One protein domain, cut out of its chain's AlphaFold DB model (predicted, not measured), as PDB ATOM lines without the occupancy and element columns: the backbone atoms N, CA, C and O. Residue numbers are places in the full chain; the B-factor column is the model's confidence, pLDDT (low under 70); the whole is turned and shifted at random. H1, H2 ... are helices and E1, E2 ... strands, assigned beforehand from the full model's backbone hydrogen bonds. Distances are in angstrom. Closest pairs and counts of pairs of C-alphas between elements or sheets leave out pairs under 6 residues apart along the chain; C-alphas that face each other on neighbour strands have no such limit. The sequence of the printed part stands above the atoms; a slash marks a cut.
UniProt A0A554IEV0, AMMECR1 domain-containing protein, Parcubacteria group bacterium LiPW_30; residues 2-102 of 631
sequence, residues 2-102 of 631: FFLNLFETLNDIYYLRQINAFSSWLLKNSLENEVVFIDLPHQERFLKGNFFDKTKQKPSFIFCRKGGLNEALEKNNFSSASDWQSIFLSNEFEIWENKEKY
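Overview. This is residues 2 to 102 of the 631 residues of the protein "AMMECR1 domain-containing protein" of Parcubacteria group bacterium LiPW_30 (UniProt A0A554IEV0). A small, strongly twisted sheet of four strands has the short helix H3 over one face, while H2 only grazes the sheet and leads to H1, an arm whose residues 2 to 7 stick out from the rest. A long loop, residues 40 to 60, joins the strands E1 and E2. The printed part has 101 residues with three named helices and four named strands, in the order H1 H2 E1 E2 H3 E3 E4; the mixed sheet runs E1 E2 E4 E3, and the class is mixed, helices and strands. The whole is compact, with a radius of gyration of the C-alphas of 13.9 A, and its outline is elongated, 47 by 28 by 23 A.

Along the chain. In the sheet, E1 is residues 36 to 39, E2 residues 61 to 65 (13.4 A), E4 residues 93 to 98 (16.8 A) and E3 residues 84 to 89 (13.0 A). C-alpha 98, where E4 ends, is at (33.530, -19.325, -15.841). H3 is residues 69 to 74. H2, residues 16 to 28, measures 18.2 A from first to last C-alpha, and H1, residues 2 to 13, measures 16.4 A. H1 begins with C-alpha 2 at (14.214, -44.024, -43.138), and H2 begins with C-alpha 16 at (25.903, -34.371, -31.186).

Arrangement. E1 and E3 are the edge strands of the sheet. E1 and E2 are parallel at 13 degrees, with N 39 and O 63 at 2.8 A. E2 and E4 are antiparallel at 157 degrees, with N 94 and O 64 at 2.8 A. E3 and E4 form a hairpin, antiparallel at 150 degrees, with N 97 and O 85 at 2.8 A. E2, H3 and E3 make a split strand-helix-strand unit, two strands running the same way with a helix between them in the chain and E4 between them in the sheet; its crossover is right-handed. H3 is on the sheet at a height over the sheet of 8.7 A and only just over E2, on which 3 of its 6 C-alphas fall. On the local plane its line and that of E2 stand at 55 degrees, slantwise to the strands; the closest C-alphas of E2 and H3 are those of Cys 64 and Ala 72, 6.9 A apart. H2 only grazes the sheet, with its residues 18 to 23, and is apart from H3. H1 is not on the sheet. H1 and H2 are close but not clearly touching, at a steep tilt of 60 degrees, the same way; their closest C-alphas are those of Asn 11 and Arg 17, 6.5 A apart. In H1, H2 and H3 every O i to N i+4 pair is within hydrogen-bond range.

Size, cuts and confidence. The two C-alphas farthest apart are those of Phe 2 and Tyr 102, at 47.9 A. The printed part has no cut. The link E1 to E2 is long, with 21 residues. The mean pLDDT of the printed part is 80.3; residues 2 to 9, residues 43 to 57 and residue 79 are under 70.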
ATOM      1  N   PHE A   2      14.610 -43.783 -44.542       41.75
ATOM      2  CA  PHE A   2      14.214 -44.024 -43.138       41.75
ATOM      3  C   PHE A   2      15.396 -44.060 -42.143       41.75
ATOM      4  O   PHE A   2      15.375 -43.354 -41.144       41.75
ATOM      5  N   PHE A   3      16.475 -44.788 -42.463       41.62
ATOM      6  CA  PHE A   3      17.679 -44.851 -41.617       41.62
ATOM      7  C   PHE A   3      18.409 -43.506 -41.481       41.62
ATOM      8  O   PHE A   3      18.787 -43.130 -40.380       41.62
ATOM      9  N   LEU A   4      18.552 -42.744 -42.572       54.22
ATOM     10  CA  LEU A   4      19.131 -41.392 -42.536       54.22
ATOM     11  C   LEU A   4      18.310 -40.454 -41.640       54.22
ATOM     12  O   LEU A   4      18.873 -39.724 -40.835       54.22
ATOM     13  N   ASN A   5      16.978 -40.525 -41.723       59.97
ATOM     14  CA  ASN A   5      16.096 -39.725 -40.877       59.97
ATOM     15  C   ASN A   5      16.187 -40.137 -39.394       59.97
ATOM     16  O   ASN A   5      16.145 -39.276 -38.519       59.97
ATOM     17  N   LEU A   6      16.375 -41.431 -39.108       59.84
ATOM     18  CA  LEU A   6      16.588 -41.944 -37.751       59.84
ATOM     19  C   LEU A   6      17.916 -41.447 -37.152       59.84
ATOM     20  O   LEU A   6      17.918 -40.941 -36.035       59.84
ATOM     21  N   PHE A   7      19.025 -41.515 -37.898       59.22
ATOM     22  CA  PHE A   7      20.331 -41.001 -37.454       59.22
ATOM     23  C   PHE A   7      20.332 -39.483 -37.234       59.22
ATOM     24  O   PHE A   7      20.860 -39.008 -36.233       59.22
ATOM     25  N   GLU A   8      19.701 -38.718 -38.127       62.28
ATOM     26  CA  GLU A   8      19.496 -37.274 -37.948       62.28
ATOM     27  C   GLU A   8      18.688 -36.965 -36.683       62.28
ATOM     28  O   GLU A   8      19.029 -36.061 -35.928       62.28
ATOM     29  N   THR A   9      17.643 -37.748 -36.419       68.38
ATOM     30  CA  THR A   9      16.807 -37.581 -35.223       68.38
ATOM     31  C   THR A   9      17.592 -37.903 -33.948       68.38
ATOM     32  O   THR A   9      17.467 -37.186 -32.961       68.38
ATOM     33  N   LEU A  10      18.455 -38.925 -33.968       73.62
ATOM     34  CA  LEU A  10      19.351 -39.226 -32.849       73.62
ATOM     35  C   LEU A  10      20.373 -38.099 -32.630       73.62
ATOM     36  O   LEU A  10      20.557 -37.677 -31.494       73.62
ATOM     37  N   ASN A  11      20.985 -37.555 -33.687       76.19
ATOM     38  CA  ASN A  11      21.921 -36.429 -33.562       76.19
ATOM     39  C   ASN A  11      21.295 -35.220 -32.857       76.19
ATOM     40  O   ASN A  11      21.970 -34.586 -32.051       76.19
ATOM     41  N   ASP A  12      20.026 -34.927 -33.140       78.19
ATOM     42  CA  ASP A  12      19.283 -33.837 -32.507       78.19
ATOM     43  C   ASP A  12      18.864 -34.158 -31.064       78.19
ATOM     44  O   ASP A  12      18.969 -33.294 -30.196       78.19
ATOM     45  N   ILE A  13      18.426 -35.393 -30.784       79.56
ATOM     46  CA  ILE A  13      18.093 -35.843 -29.417       79.56
ATOM     47  C   ILE A  13      19.324 -35.759 -28.508       79.56
ATOM     48  O   ILE A  13      19.215 -35.355 -27.352       79.56
ATOM     49  N   TYR A  14      20.489 -36.130 -29.041       82.88
ATOM     50  CA  TYR A  14      21.749 -36.158 -28.309       82.88
ATOM     51  C   TYR A  14      22.639 -34.933 -28.575       82.88
ATOM     52  O   TYR A  14      23.801 -34.957 -28.184       82.88
ATOM     53  N   TYR A  15      22.150 -33.872 -29.222       88.56
ATOM     54  CA  TYR A  15      22.908 -32.634 -29.482       88.56
ATOM     55  C   TYR A  15      24.316 -32.841 -30.083       88.56
ATOM     56  O   TYR A  15      25.214 -32.017 -29.898       88.56
ATOM     57  N   LEU A  16      24.550 -33.946 -30.804       87.75
ATOM     58  CA  LEU A  16      25.903 -34.371 -31.186       87.75
ATOM     59  C   LEU A  16      26.569 -33.358 -32.120       87.75
ATOM     60  O   LEU A  16      27.770 -33.119 -32.033       87.75
ATOM     61  N   ARG A  17      25.790 -32.715 -32.997       90.00
ATOM     62  CA  ARG A  17      26.292 -31.655 -33.885       90.00
ATOM     63  C   ARG A  17      26.712 -30.410 -33.117       90.00
ATOM     64  O   ARG A  17      27.730 -29.815 -33.452       90.00
ATOM     65  N   GLN A  18      25.939 -30.034 -32.104       93.31
ATOM     66  CA  GLN A  18      26.198 -28.863 -31.273       93.31
ATOM     67  C   GLN A  18      27.435 -29.101 -30.401       93.31
ATOM     68  O   GLN A  18      28.325 -28.255 -30.371       93.31
ATOM     69  N   ILE A  19      27.539 -30.280 -29.776       90.94
ATOM     70  CA  ILE A  19      28.714 -30.688 -28.994       90.94
ATOM     71  C   ILE A  19      29.960 -30.721 -29.887       90.94
ATOM     72  O   ILE A  19      30.965 -30.108 -29.543       90.94
ATOM     73  N   ASN A  20      29.891 -31.344 -31.069       91.38
ATOM     74  CA  ASN A  20      31.024 -31.389 -32.000       91.38
ATOM     75  C   ASN A  20      31.457 -29.992 -32.470       91.38
ATOM     76  O   ASN A  20      32.658 -29.733 -32.590       91.38
ATOM     77  N   ALA A  21      30.506 -29.090 -32.728       94.38
ATOM     78  CA  ALA A  21      30.803 -27.706 -33.087       94.38
ATOM     79  C   ALA A  21      31.497 -26.962 -31.935       94.38
ATOM     80  O   ALA A  21      32.518 -26.310 -32.158       94.38
ATOM     81  N   PHE A  22      31.013 -27.131 -30.701       95.19
ATOM     82  CA  PHE A  22      31.635 -26.550 -29.511       95.19
ATOM     83  C   PHE A  22      33.047 -27.104 -29.261       95.19
ATOM     84  O   PHE A  22      33.985 -26.331 -29.082       95.19
ATOM     85  N   SER A  23      33.248 -28.423 -29.346       91.69
ATOM     86  CA  SER A  23      34.577 -29.041 -29.216       91.69
ATOM     87  C   SER A  23      35.548 -28.578 -30.307       91.69
ATOM     88  O   SER A  23      36.705 -28.273 -30.021       91.69
ATOM     89  N   SER A  24      35.079 -28.461 -31.554       93.62
ATOM     90  CA  SER A  24      35.890 -27.928 -32.659       93.62
ATOM     91  C   SER A  24      36.276 -26.467 -32.422       93.62
ATOM     92  O   SER A  24      37.390 -26.049 -32.744       93.62
ATOM     93  N   TRP A  25      35.367 -25.686 -31.838       95.25
ATOM     94  CA  TRP A  25      35.637 -24.309 -31.453       95.25
ATOM     95  C   TRP A  25      36.678 -24.215 -30.329       95.25
ATOM     96  O   TRP A  25      37.588 -23.395 -30.448       95.25
ATOM     97  N   LEU A  26      36.610 -25.067 -29.298       93.56
ATOM     98  CA  LEU A  26      37.619 -25.107 -28.229       93.56
ATOM     99  C   LEU A  26      39.022 -25.352 -28.802       93.56
ATOM    100  O   LEU A  26      39.930 -24.564 -28.547       93.56
ATOM    101  N   LEU A  27      39.166 -26.365 -29.662       92.00
ATOM    102  CA  LEU A  27      40.427 -26.685 -30.344       92.00
ATOM    103  C   LEU A  27      40.967 -25.497 -31.154       92.00
ATOM    104  O   LEU A  27      42.145 -25.157 -31.073       92.00
ATOM    105  N   LYS A  28      40.103 -24.824 -31.923       91.94
ATOM    106  CA  LYS A  28      40.506 -23.680 -32.757       91.94
ATOM    107  C   LYS A  28      40.986 -22.476 -31.935       91.94
ATOM    108  O   LYS A  28      41.746 -21.661 -32.455       91.94
ATOM    109  N   ASN A  29      40.529 -22.347 -30.692       89.88
ATOM    110  CA  ASN A  29      40.872 -21.233 -29.806       89.88
ATOM    111  C   ASN A  29      41.929 -21.606 -28.754       89.88
ATOM    112  O   ASN A  29      42.132 -20.833 -27.822       89.88
ATOM    113  N   SER A  30      42.607 -22.750 -28.907       90.69
ATOM    114  CA  SER A  30      43.616 -23.237 -27.957       90.69
ATOM    115  C   SER A  30      43.065 -23.445 -26.534       90.69
ATOM    116  O   SER A  30      43.723 -23.135 -25.541       90.69
ATOM    117  N   LEU A  31      41.817 -23.911 -26.442       88.44
ATOM    118  CA  LEU A  31      41.079 -24.179 -25.202       88.44
ATOM    119  C   LEU A  31      40.864 -25.686 -24.989       88.44
ATOM    120  O   LEU A  31      39.936 -26.100 -24.299       88.44
ATOM    121  N   GLU A  32      41.689 -26.533 -25.604       81.88
ATOM    122  CA  GLU A  32      41.490 -27.983 -25.616       81.88
ATOM    123  C   GLU A  32      41.736 -28.681 -24.274       81.88
ATOM    124  O   GLU A  32      41.269 -29.796 -24.072       81.88
ATOM    125  N   ASN A  33      42.437 -28.025 -23.351       83.38
ATOM    126  CA  ASN A  33      42.713 -28.561 -22.016       83.38
ATOM    127  C   ASN A  33      41.687 -28.096 -20.967       83.38
ATOM    128  O   ASN A  33      41.841 -28.380 -19.782       83.38
ATOM    129  N   GLU A  34      40.670 -27.342 -21.385       87.00
ATOM    130  CA  GLU A  34      39.651 -26.795 -20.492       87.00
ATOM    131  C   GLU A  34      38.619 -27.863 -20.110       87.00
ATOM    132  O   GLU A  34      38.161 -28.638 -20.950       87.00
ATOM    133  N   VAL A  35      38.205 -27.870 -18.841       86.06
ATOM    134  CA  VAL A  35      37.204 -28.821 -18.339       86.06
ATOM    135  C   VAL A  35      35.804 -28.357 -18.741       86.06
ATOM    136  O   VAL A  35      35.388 -27.245 -18.394       86.06
ATOM    137  N   VAL A  36      35.060 -29.219 -19.441       87.25
ATOM    138  CA  VAL A  36      33.676 -28.963 -19.859       87.25
ATOM    139  C   VAL A  36      32.723 -29.890 -19.115       87.25
ATOM    140  O   VAL A  36      32.794 -31.112 -19.247       87.25
ATOM    141  N   PHE A  37      31.769 -29.308 -18.395       86.69
ATOM    142  CA  PHE A  37      30.656 -30.044 -17.809       86.69
ATOM    143  C   PHE A  37      29.448 -30.030 -18.756       86.69
ATOM    144  O   PHE A  37      28.996 -28.962 -19.165       86.69
ATOM    145  N   ILE A  38      28.919 -31.207 -19.106       86.50
ATOM    146  CA  ILE A  38      27.715 -31.345 -19.938       86.50
ATOM    147  C   ILE A  38      26.549 -31.830 -19.073       86.50
ATOM    148  O   ILE A  38      26.560 -32.963 -18.598       86.50
ATOM    149  N   ASP A  39      25.514 -31.001 -18.959       85.44
ATOM    150  CA  ASP A  39      24.231 -31.303 -18.312       85.44
ATOM    151  C   ASP A  39      23.074 -31.158 -19.311       85.44
ATOM    152  O   ASP A  39      22.170 -30.324 -19.188       85.44
ATOM    153  N   LEU A  40      23.155 -31.947 -20.380       84.81
ATOM    154  CA  LEU A  40      22.115 -32.059 -21.394       84.81
ATOM    155  C   LEU A  40      21.356 -33.383 -21.233       84.81
ATOM    156  O   LEU A  40      21.954 -34.400 -20.862       84.81
ATOM    157  N   PRO A  41      20.059 -33.423 -21.590       74.31
ATOM    158  CA  PRO A  41      19.285 -34.657 -21.569       74.31
ATOM    159  C   PRO A  41      19.950 -35.780 -22.374       74.31
ATOM    160  O   PRO A  41      20.501 -35.559 -23.455       74.31
ATOM    161  N   HIS A  42      19.854 -37.001 -21.849       71.88
ATOM    162  CA  HIS A  42      20.262 -38.244 -22.512       71.88
ATOM    163  C   HIS A  42      21.771 -38.395 -22.823       71.88
ATOM    164  O   HIS A  42      22.159 -39.376 -23.452       71.88
ATOM    165  N   GLN A  43      22.655 -37.513 -22.336       68.31
ATOM    166  CA  GLN A  43      24.096 -37.576 -22.658       68.31
ATOM    167  C   GLN A  43      24.908 -38.620 -21.889       68.31
ATOM    168  O   GLN A  43      25.975 -39.028 -22.352       68.31
ATOM    169  N   GLU A  44      24.407 -39.102 -20.748       57.66
ATOM    170  CA  GLU A  44      25.163 -39.958 -19.817       57.66
ATOM    171  C   GLU A  44      25.727 -41.247 -20.445       57.66
ATOM    172  O   GLU A  44      26.659 -41.842 -19.904       57.66
ATOM    173  N   ARG A  45      25.186 -41.689 -21.591       53.72
ATOM    174  CA  ARG A  45      25.588 -42.928 -22.278       53.72
ATOM    175  C   ARG A  45      26.557 -42.738 -23.454       53.72
ATOM    176  O   ARG A  45      27.129 -43.734 -23.893       53.72
ATOM    177  N   PHE A  46      26.749 -41.516 -23.962       54.91
ATOM    178  CA  PHE A  46      27.468 -41.266 -25.226       54.91
ATOM    179  C   PHE A  46      28.755 -40.440 -25.094       54.91
ATOM    180  O   PHE A  46      29.557 -40.420 -26.027       54.91
ATOM    181  N   LEU A  47      29.014 -39.825 -23.937       54.44
ATOM    182  CA  LEU A  47      30.263 -39.105 -23.688       54.44
ATOM    183  C   LEU A  47      31.406 -40.091 -23.391       54.44
ATOM    184  O   LEU A  47      31.630 -40.496 -22.252       54.44
ATOM    185  N   LYS A  48      32.138 -40.497 -24.434       46.81
ATOM    186  CA  LYS A  48      33.475 -41.100 -24.322       46.81
ATOM    187  C   LYS A  48      34.485 -40.158 -24.984       46.81
ATOM    188  O   LYS A  48      34.507 -40.060 -26.207       46.81
ATOM    189  N   GLY A  49      35.306 -39.462 -24.194       50.41
ATOM    190  CA  GLY A  49      36.358 -38.571 -24.698       50.41
ATOM    191  C   GLY A  49      37.083 -37.796 -23.590       50.41
ATOM    192  O   GLY A  49      36.575 -37.698 -22.480       50.41
ATOM    193  N   ASN A  50      38.256 -37.236 -23.912       44.91
ATOM    194  CA  ASN A  50      39.166 -36.565 -22.964       44.91
ATOM    195  C   ASN A  50      38.677 -35.198 -22.430       44.91
ATOM    196  O   ASN A  50      39.287 -34.673 -21.509       44.91
ATOM    197  N   PHE A  51      37.616 -34.608 -22.998       49.38
ATOM    198  CA  PHE A  51      37.139 -33.253 -22.650       49.38
ATOM    199  C   PHE A  51      36.114 -33.212 -21.505       49.38
ATOM    200  O   PHE A  51      35.838 -32.150 -20.951       49.38
ATOM    201  N   PHE A  52      35.504 -34.358 -21.195       55.59
ATOM    202  CA  PHE A  52      34.300 -34.445 -20.371       55.59
ATOM    203  C   PHE A  52      34.612 -35.265 -19.127       55.59
ATOM    204  O   PHE A  52      34.397 -36.477 -19.084       55.59
ATOM    205  N   ASP A  53      35.207 -34.599 -18.145       51.53
ATOM    206  CA  ASP A  53      35.666 -35.227 -16.914       51.53
ATOM    207  C   ASP A  53      34.582 -35.187 -15.819       51.53
ATOM    208  O   ASP A  53      33.798 -34.245 -15.722       51.53
ATOM    209  N   LYS A  54      34.550 -36.229 -14.980       50.97
ATOM    210  CA  LYS A  54      33.727 -36.334 -13.761       50.97
ATOM    211  C   LYS A  54      34.510 -35.925 -12.499       50.97
ATOM    212  O   LYS A  54      34.091 -36.250 -11.386       50.97
ATOM    213  N   THR A  55      35.681 -35.300 -12.640       51.41
ATOM    214  CA  THR A  55      36.511 -34.881 -11.502       51.41
ATOM    215  C   THR A  55      35.885 -33.729 -10.711       51.41
ATOM    216  O   THR A  55      35.091 -32.946 -11.214       51.41
ATOM    217  N   LYS A  56      36.285 -33.602  -9.437       52.41
ATOM    218  CA  LYS A  56      35.882 -32.519  -8.517       52.41
ATOM    219  C   LYS A  56      36.479 -31.138  -8.870       52.41
ATOM    220  O   LYS A  56      36.467 -30.246  -8.024       52.41
ATOM    221  N   GLN A  57      37.072 -30.961 -10.053       66.62
ATOM    222  CA  GLN A  57      37.663 -29.684 -10.456       66.62
ATOM    223  C   GLN A  57      36.561 -28.733 -10.940       66.62
ATOM    224  O   GLN A  57      35.632 -29.155 -11.623       66.62
ATOM    225  N   LYS A  58      36.648 -27.442 -10.582       76.25
ATOM    226  CA  LYS A  58      35.696 -26.429 -11.066       76.25
ATOM    227  C   LYS A  58      35.783 -26.363 -12.602       76.25
ATOM    228  O   LYS A  58      36.878 -26.099 -13.101       76.25
ATOM    229  N   PRO A  59      34.690 -26.616 -13.349       86.50
ATOM    230  CA  PRO A  59      34.721 -26.605 -14.800       86.50
ATOM    231  C   PRO A  59      34.958 -25.189 -15.319       86.50
ATOM    232  O   PRO A  59      34.568 -24.195 -14.698       86.50
ATOM    233  N   SER A  60      35.577 -25.108 -16.488       90.12
ATOM    234  CA  SER A  60      35.765 -23.855 -17.216       90.12
ATOM    235  C   SER A  60      34.540 -23.513 -18.055       90.12
ATOM    236  O   SER A  60      34.256 -22.334 -18.272       90.12
ATOM    237  N   PHE A  61      33.807 -24.538 -18.499       93.12
ATOM    238  CA  PHE A  61      32.593 -24.404 -19.296       93.12
ATOM    239  C   PHE A  61      31.475 -25.307 -18.780       93.12
ATOM    240  O   PHE A  61      31.724 -26.442 -18.371       93.12
ATOM    241  N   ILE A  62      30.239 -24.824 -18.868       92.81
ATOM    242  CA  ILE A  62      29.025 -25.609 -18.639       92.81
ATOM    243  C   ILE A  62      28.185 -25.560 -19.909       92.81
ATOM    244  O   ILE A  62      27.863 -24.485 -20.405       92.81
ATOM    245  N   PHE A  63      27.804 -26.727 -20.416       92.88
ATOM    246  CA  PHE A  63      26.842 -26.881 -21.496       92.88
ATOM    247  C   PHE A  63      25.607 -27.566 -20.915       92.88
ATOM    248  O   PHE A  63      25.635 -28.759 -20.619       92.88
ATOM    249  N   CYS A  64      24.520 -26.823 -20.734       91.81
ATOM    250  CA  CYS A  64      23.316 -27.317 -20.071       91.81
ATOM    251  C   CYS A  64      22.053 -27.039 -20.886       91.81
ATOM    252  O   CYS A  64      22.067 -26.287 -21.861       91.81
ATOM    253  N   ARG A  65      20.930 -27.637 -20.480       91.56
ATOM    254  CA  ARG A  65      19.604 -27.261 -20.998       91.56
ATOM    255  C   ARG A  65      19.292 -25.780 -20.734       91.56
ATOM    256  O   ARG A  65      19.864 -25.183 -19.821       91.56
ATOM    257  N   LYS A  66      18.351 -25.205 -21.491       89.69
ATOM    258  CA  LYS A  66      17.850 -23.842 -21.241       89.69
ATOM    259  C   LYS A  66      17.386 -23.677 -19.791       89.69
ATOM    260  O   LYS A  66      16.637 -24.511 -19.286       89.69
ATOM    261  N   GLY A  67      17.844 -22.614 -19.128       88.44
ATOM    262  CA  GLY A  67      17.584 -22.349 -17.710       88.44
ATOM    263  C   GLY A  67      18.230 -23.343 -16.735       88.44
ATOM    264  O   GLY A  67      17.920 -23.306 -15.548       88.44
ATOM    265  N   GLY A  68      19.106 -24.234 -17.210       89.56
ATOM    266  CA  GLY A  68      19.695 -25.324 -16.431       89.56
ATOM    267  C   GLY A  68      20.962 -24.967 -15.654       89.56
ATOM    268  O   GLY A  68      21.486 -25.837 -14.969       89.56
ATOM    269  N   LEU A  69      21.468 -23.727 -15.736       91.38
ATOM    270  CA  LEU A  69      22.737 -23.350 -15.097       91.38
ATOM    271  C   LEU A  69      22.735 -23.629 -13.587       91.38
ATOM    272  O   LEU A  69      23.655 -24.268 -13.093       91.38
ATOM    273  N   ASN A  70      21.708 -23.183 -12.858       90.19
ATOM    274  CA  ASN A  70      21.656 -23.360 -11.401       90.19
ATOM    275  C   ASN A  70      21.649 -24.840 -11.008       90.19
ATOM    276  O   ASN A  70      22.416 -25.244 -10.144       90.19
ATOM    277  N   GLU A  71      20.855 -25.661 -11.699       88.50
ATOM    278  CA  GLU A  71      20.824 -27.110 -11.480       88.50
ATOM    279  C   GLU A  71      22.190 -27.753 -11.775       88.50
ATOM    280  O   GLU A  71      22.666 -28.596 -11.011       88.50
ATOM    281  N   ALA A  72      22.852 -27.330 -12.856       86.88
ATOM    282  CA  ALA A  72      24.186 -27.800 -13.208       86.88
ATOM    283  C   ALA A  72      25.234 -27.417 -12.144       86.88
ATOM    284  O   ALA A  72      26.121 -28.217 -11.839       86.88
ATOM    285  N   LEU A  73      25.130 -26.223 -11.551       87.38
ATOM    286  CA  LEU A  73      26.004 -25.772 -10.462       87.38
ATOM    287  C   LEU A  73      25.738 -26.541  -9.160       87.38
ATOM    288  O   LEU A  73      26.690 -26.996  -8.523       87.38
ATOM    289  N   GLU A  74      24.468 -26.748  -8.803       85.75
ATOM    290  CA  GLU A  74      24.045 -27.506  -7.619       85.75
ATOM    291  C   GLU A  74      24.537 -28.955  -7.663       85.75
ATOM    292  O   GLU A  74      25.134 -29.428  -6.696       85.75
ATOM    293  N   LYS A  75      24.386 -29.638  -8.809       79.94
ATOM    294  CA  LYS A  75      24.874 -31.017  -9.022       79.94
ATOM    295  C   LYS A  75      26.367 -31.187  -8.724       79.94
ATOM    296  O   LYS A  75      26.807 -32.299  -8.442       79.94
ATOM    297  N   ASN A  76      27.139 -30.102  -8.778       72.50
ATOM    298  CA  ASN A  76      28.585 -30.120  -8.598       72.50
ATOM    299  C   ASN A  76      29.074 -29.306  -7.385       72.50
ATOM    300  O   ASN A  76      30.281 -29.159  -7.203       72.50
ATOM    301  N   ASN A  77      28.166 -28.822  -6.526       77.12
ATOM    302  CA  ASN A  77      28.482 -27.993  -5.356       77.12
ATOM    303  C   ASN A  77      29.250 -26.692  -5.690       77.12
ATOM    304  O   ASN A  77      30.151 -26.295  -4.946       77.12
ATOM    305  N   PHE A  78      28.912 -26.016  -6.793       78.69
ATOM    306  CA  PHE A  78      29.479 -24.704  -7.137       78.69
ATOM    307  C   PHE A  78      28.568 -23.557  -6.688       78.69
ATOM    308  O   PHE A  78      27.350 -23.634  -6.795       78.69
ATOM    309  N   SER A  79      29.171 -22.491  -6.157       65.56
ATOM    310  CA  SER A  79      28.485 -21.580  -5.230       65.56
ATOM    311  C   SER A  79      27.700 -20.434  -5.870       65.56
ATOM    312  O   SER A  79      26.793 -19.927  -5.219       65.56
ATOM    313  N   SER A  80      28.031 -19.979  -7.086       80.31
ATOM    314  CA  SER A  80      27.373 -18.785  -7.632       80.31
ATOM    315  C   SER A  80      27.245 -18.751  -9.153       80.31
ATOM    316  O   SER A  80      28.228 -18.856  -9.884       80.31
ATOM    317  N   ALA A  81      26.022 -18.515  -9.637       83.44
ATOM    318  CA  ALA A  81      25.738 -18.239 -11.046       83.44
ATOM    319  C   ALA A  81      26.326 -16.897 -11.522       83.44
ATOM    320  O   ALA A  81      26.577 -16.734 -12.714       83.44
ATOM    321  N   SER A  82      26.595 -15.953 -10.609       85.88
ATOM    322  CA  SER A  82      27.183 -14.652 -10.947       85.88
ATOM    323  C   SER A  82      28.603 -14.748 -11.486       85.88
ATOM    324  O   SER A  82      29.070 -13.812 -12.133       85.88
ATOM    325  N   ASP A  83      29.282 -15.866 -11.249       89.12
ATOM    326  CA  ASP A  83      30.655 -16.115 -11.701       89.12
ATOM    327  C   ASP A  83      30.694 -16.559 -13.165       89.12
ATOM    328  O   ASP A  83      31.760 -16.646 -13.767       89.12
ATOM    329  N   TRP A  84      29.534 -16.814 -13.765       92.50
ATOM    330  CA  TRP A  84      29.411 -17.363 -15.105       92.50
ATOM    331  C   TRP A  84      28.926 -16.307 -16.090       92.50
ATOM    332  O   TRP A  84      28.156 -15.406 -15.755       92.50
ATOM    333  N   GLN A  85      29.408 -16.412 -17.322       94.62
ATOM    334  CA  GLN A  85      28.953 -15.613 -18.450       94.62
ATOM    335  C   GLN A  85      28.425 -16.547 -19.526       94.62
ATOM    336  O   GLN A  85      29.113 -17.488 -19.922       94.62
ATOM    337  N   SER A  86      27.217 -16.285 -20.017       95.25
ATOM    338  CA  SER A  86      26.738 -17.012 -21.185       95.25
ATOM    339  C   SER A  86      27.520 -16.555 -22.411       95.25
ATOM    340  O   SER A  86      27.691 -15.354 -22.630       95.25
ATOM    341  N   ILE A  87      27.993 -17.528 -23.186       96.19
ATOM    342  CA  ILE A  87      28.650 -17.326 -24.484       96.19
ATOM    343  C   ILE A  87      27.809 -17.875 -25.643       96.19
ATOM    344  O   ILE A  87      28.183 -17.704 -26.805       96.19
ATOM    345  N   PHE A  88      26.704 -18.557 -25.324       97.06
ATOM    346  CA  PHE A  88      25.683 -18.996 -26.267       97.06
ATOM    347  C   PHE A  88      24.367 -19.323 -25.541       97.06
ATOM    348  O   PHE A  88      24.371 -20.050 -24.545       97.06
ATOM    349  N   LEU A  89      23.239 -18.860 -26.077       93.44
ATOM    350  CA  LEU A  89      21.884 -19.165 -25.607       93.44
ATOM    351  C   LEU A  89      21.012 -19.640 -26.773       93.44
ATOM    352  O   LEU A  89      21.021 -19.037 -27.838       93.44
ATOM    353  N   SER A  90      20.193 -20.667 -26.576       91.81
ATOM    354  CA  SER A  90      19.104 -21.030 -27.491       91.81
ATOM    355  C   SER A  90      17.837 -21.386 -26.712       91.81
ATOM    356  O   SER A  90      17.804 -21.355 -25.481       91.81
ATOM    357  N   ASN A  91      16.769 -21.749 -27.422       87.44
ATOM    358  CA  ASN A  91      15.551 -22.266 -26.810       87.44
ATOM    359  C   ASN A  91      15.724 -23.661 -26.194       87.44
ATOM    360  O   ASN A  91      14.873 -24.085 -25.418       87.44
ATOM    361  N   GLU A  92      16.824 -24.343 -26.496       89.38
ATOM    362  CA  GLU A  92      17.031 -25.747 -26.145       89.38
ATOM    363  C   GLU A  92      18.165 -25.932 -25.133       89.38
ATOM    364  O   GLU A  92      18.091 -26.776 -24.237       89.38
ATOM    365  N   PHE A  93      19.215 -25.124 -25.249       92.81
ATOM    366  CA  PHE A  93      20.424 -25.246 -24.446       92.81
ATOM    367  C   PHE A  93      21.183 -23.930 -24.335       92.81
ATOM    368  O   PHE A  93      20.964 -22.989 -25.100       92.81
ATOM    369  N   GLU A  94      22.123 -23.902 -23.402       95.62
ATOM    370  CA  GLU A  94      22.968 -22.761 -23.097       95.62
ATOM    371  C   GLU A  94      24.406 -23.232 -22.885       95.62
ATOM    372  O   GLU A  94      24.650 -24.351 -22.420       95.62
ATOM    373  N   ILE A  95      25.359 -22.367 -23.224       96.62
ATOM    374  CA  ILE A  95      26.782 -22.579 -22.981       96.62
ATOM    375  C   ILE A  95      27.294 -21.407 -22.153       96.62
ATOM    376  O   ILE A  95      27.161 -20.240 -22.531       96.62
ATOM    377  N   TRP A  96      27.892 -21.744 -21.021       96.19
ATOM    378  CA  TRP A  96      28.384 -20.821 -20.017       96.19
ATOM    379  C   TRP A  96      29.882 -21.005 -19.828       96.19
ATOM    380  O   TRP A  96      30.391 -22.124 -19.869       96.19
ATOM    381  N   GLU A  97      30.585 -19.905 -19.593       95.12
ATOM    382  CA  GLU A  97      32.011 -19.886 -19.296       95.12
ATOM    383  C   GLU A  97      32.259 -19.233 -17.936       95.12
ATOM    384  O   GLU A  97      31.664 -18.204 -17.603       95.12
ATOM    385  N   ASN A  98      33.146 -19.837 -17.148       92.56
ATOM    386  CA  ASN A  98      33.530 -19.325 -15.841       92.56
ATOM    387  C   ASN A  98      34.405 -18.069 -16.002       92.56
ATOM    388  O   ASN A  98      35.481 -18.130 -16.601       92.56
ATOM    389  N   LYS A  99      33.962 -16.930 -15.458       91.25
ATOM    390  CA  LYS A  99      34.676 -15.646 -15.530       91.25
ATOM    391  C   LYS A  99      35.906 -15.600 -14.631       91.25
ATOM    392  O   LYS A  99      36.853 -14.898 -14.968       91.25
ATOM    393  N   GLU A 100      35.922 -16.343 -13.527       88.44
ATOM    394  CA  GLU A 100      36.998 -16.278 -12.524       88.44
ATOM    395  C   GLU A 100      38.354 -16.760 -13.041       88.44
ATOM    396  O   GLU A 100      39.386 -16.460 -12.446       88.44
ATOM    397  N   LYS A 101      38.380 -17.482 -14.166       86.81
ATOM    398  CA  LYS A 101      39.640 -17.899 -14.793       86.81
ATOM    399  C   LYS A 101      40.403 -16.740 -15.443       86.81
ATOM    400  O   LYS A 101      41.544 -16.914 -15.860       86.81
ATOM    401  N   TYR A 102      39.771 -15.574 -15.550       88.06
ATOM    402  CA  TYR A 102      40.346 -14.383 -16.152       88.06
ATOM    403  C   TYR A 102      40.595 -13.296 -15.113       88.06
ATOM    404  O   TYR A 102      39.766 -13.029 -14.246       88.06
TER     405      TYR A 102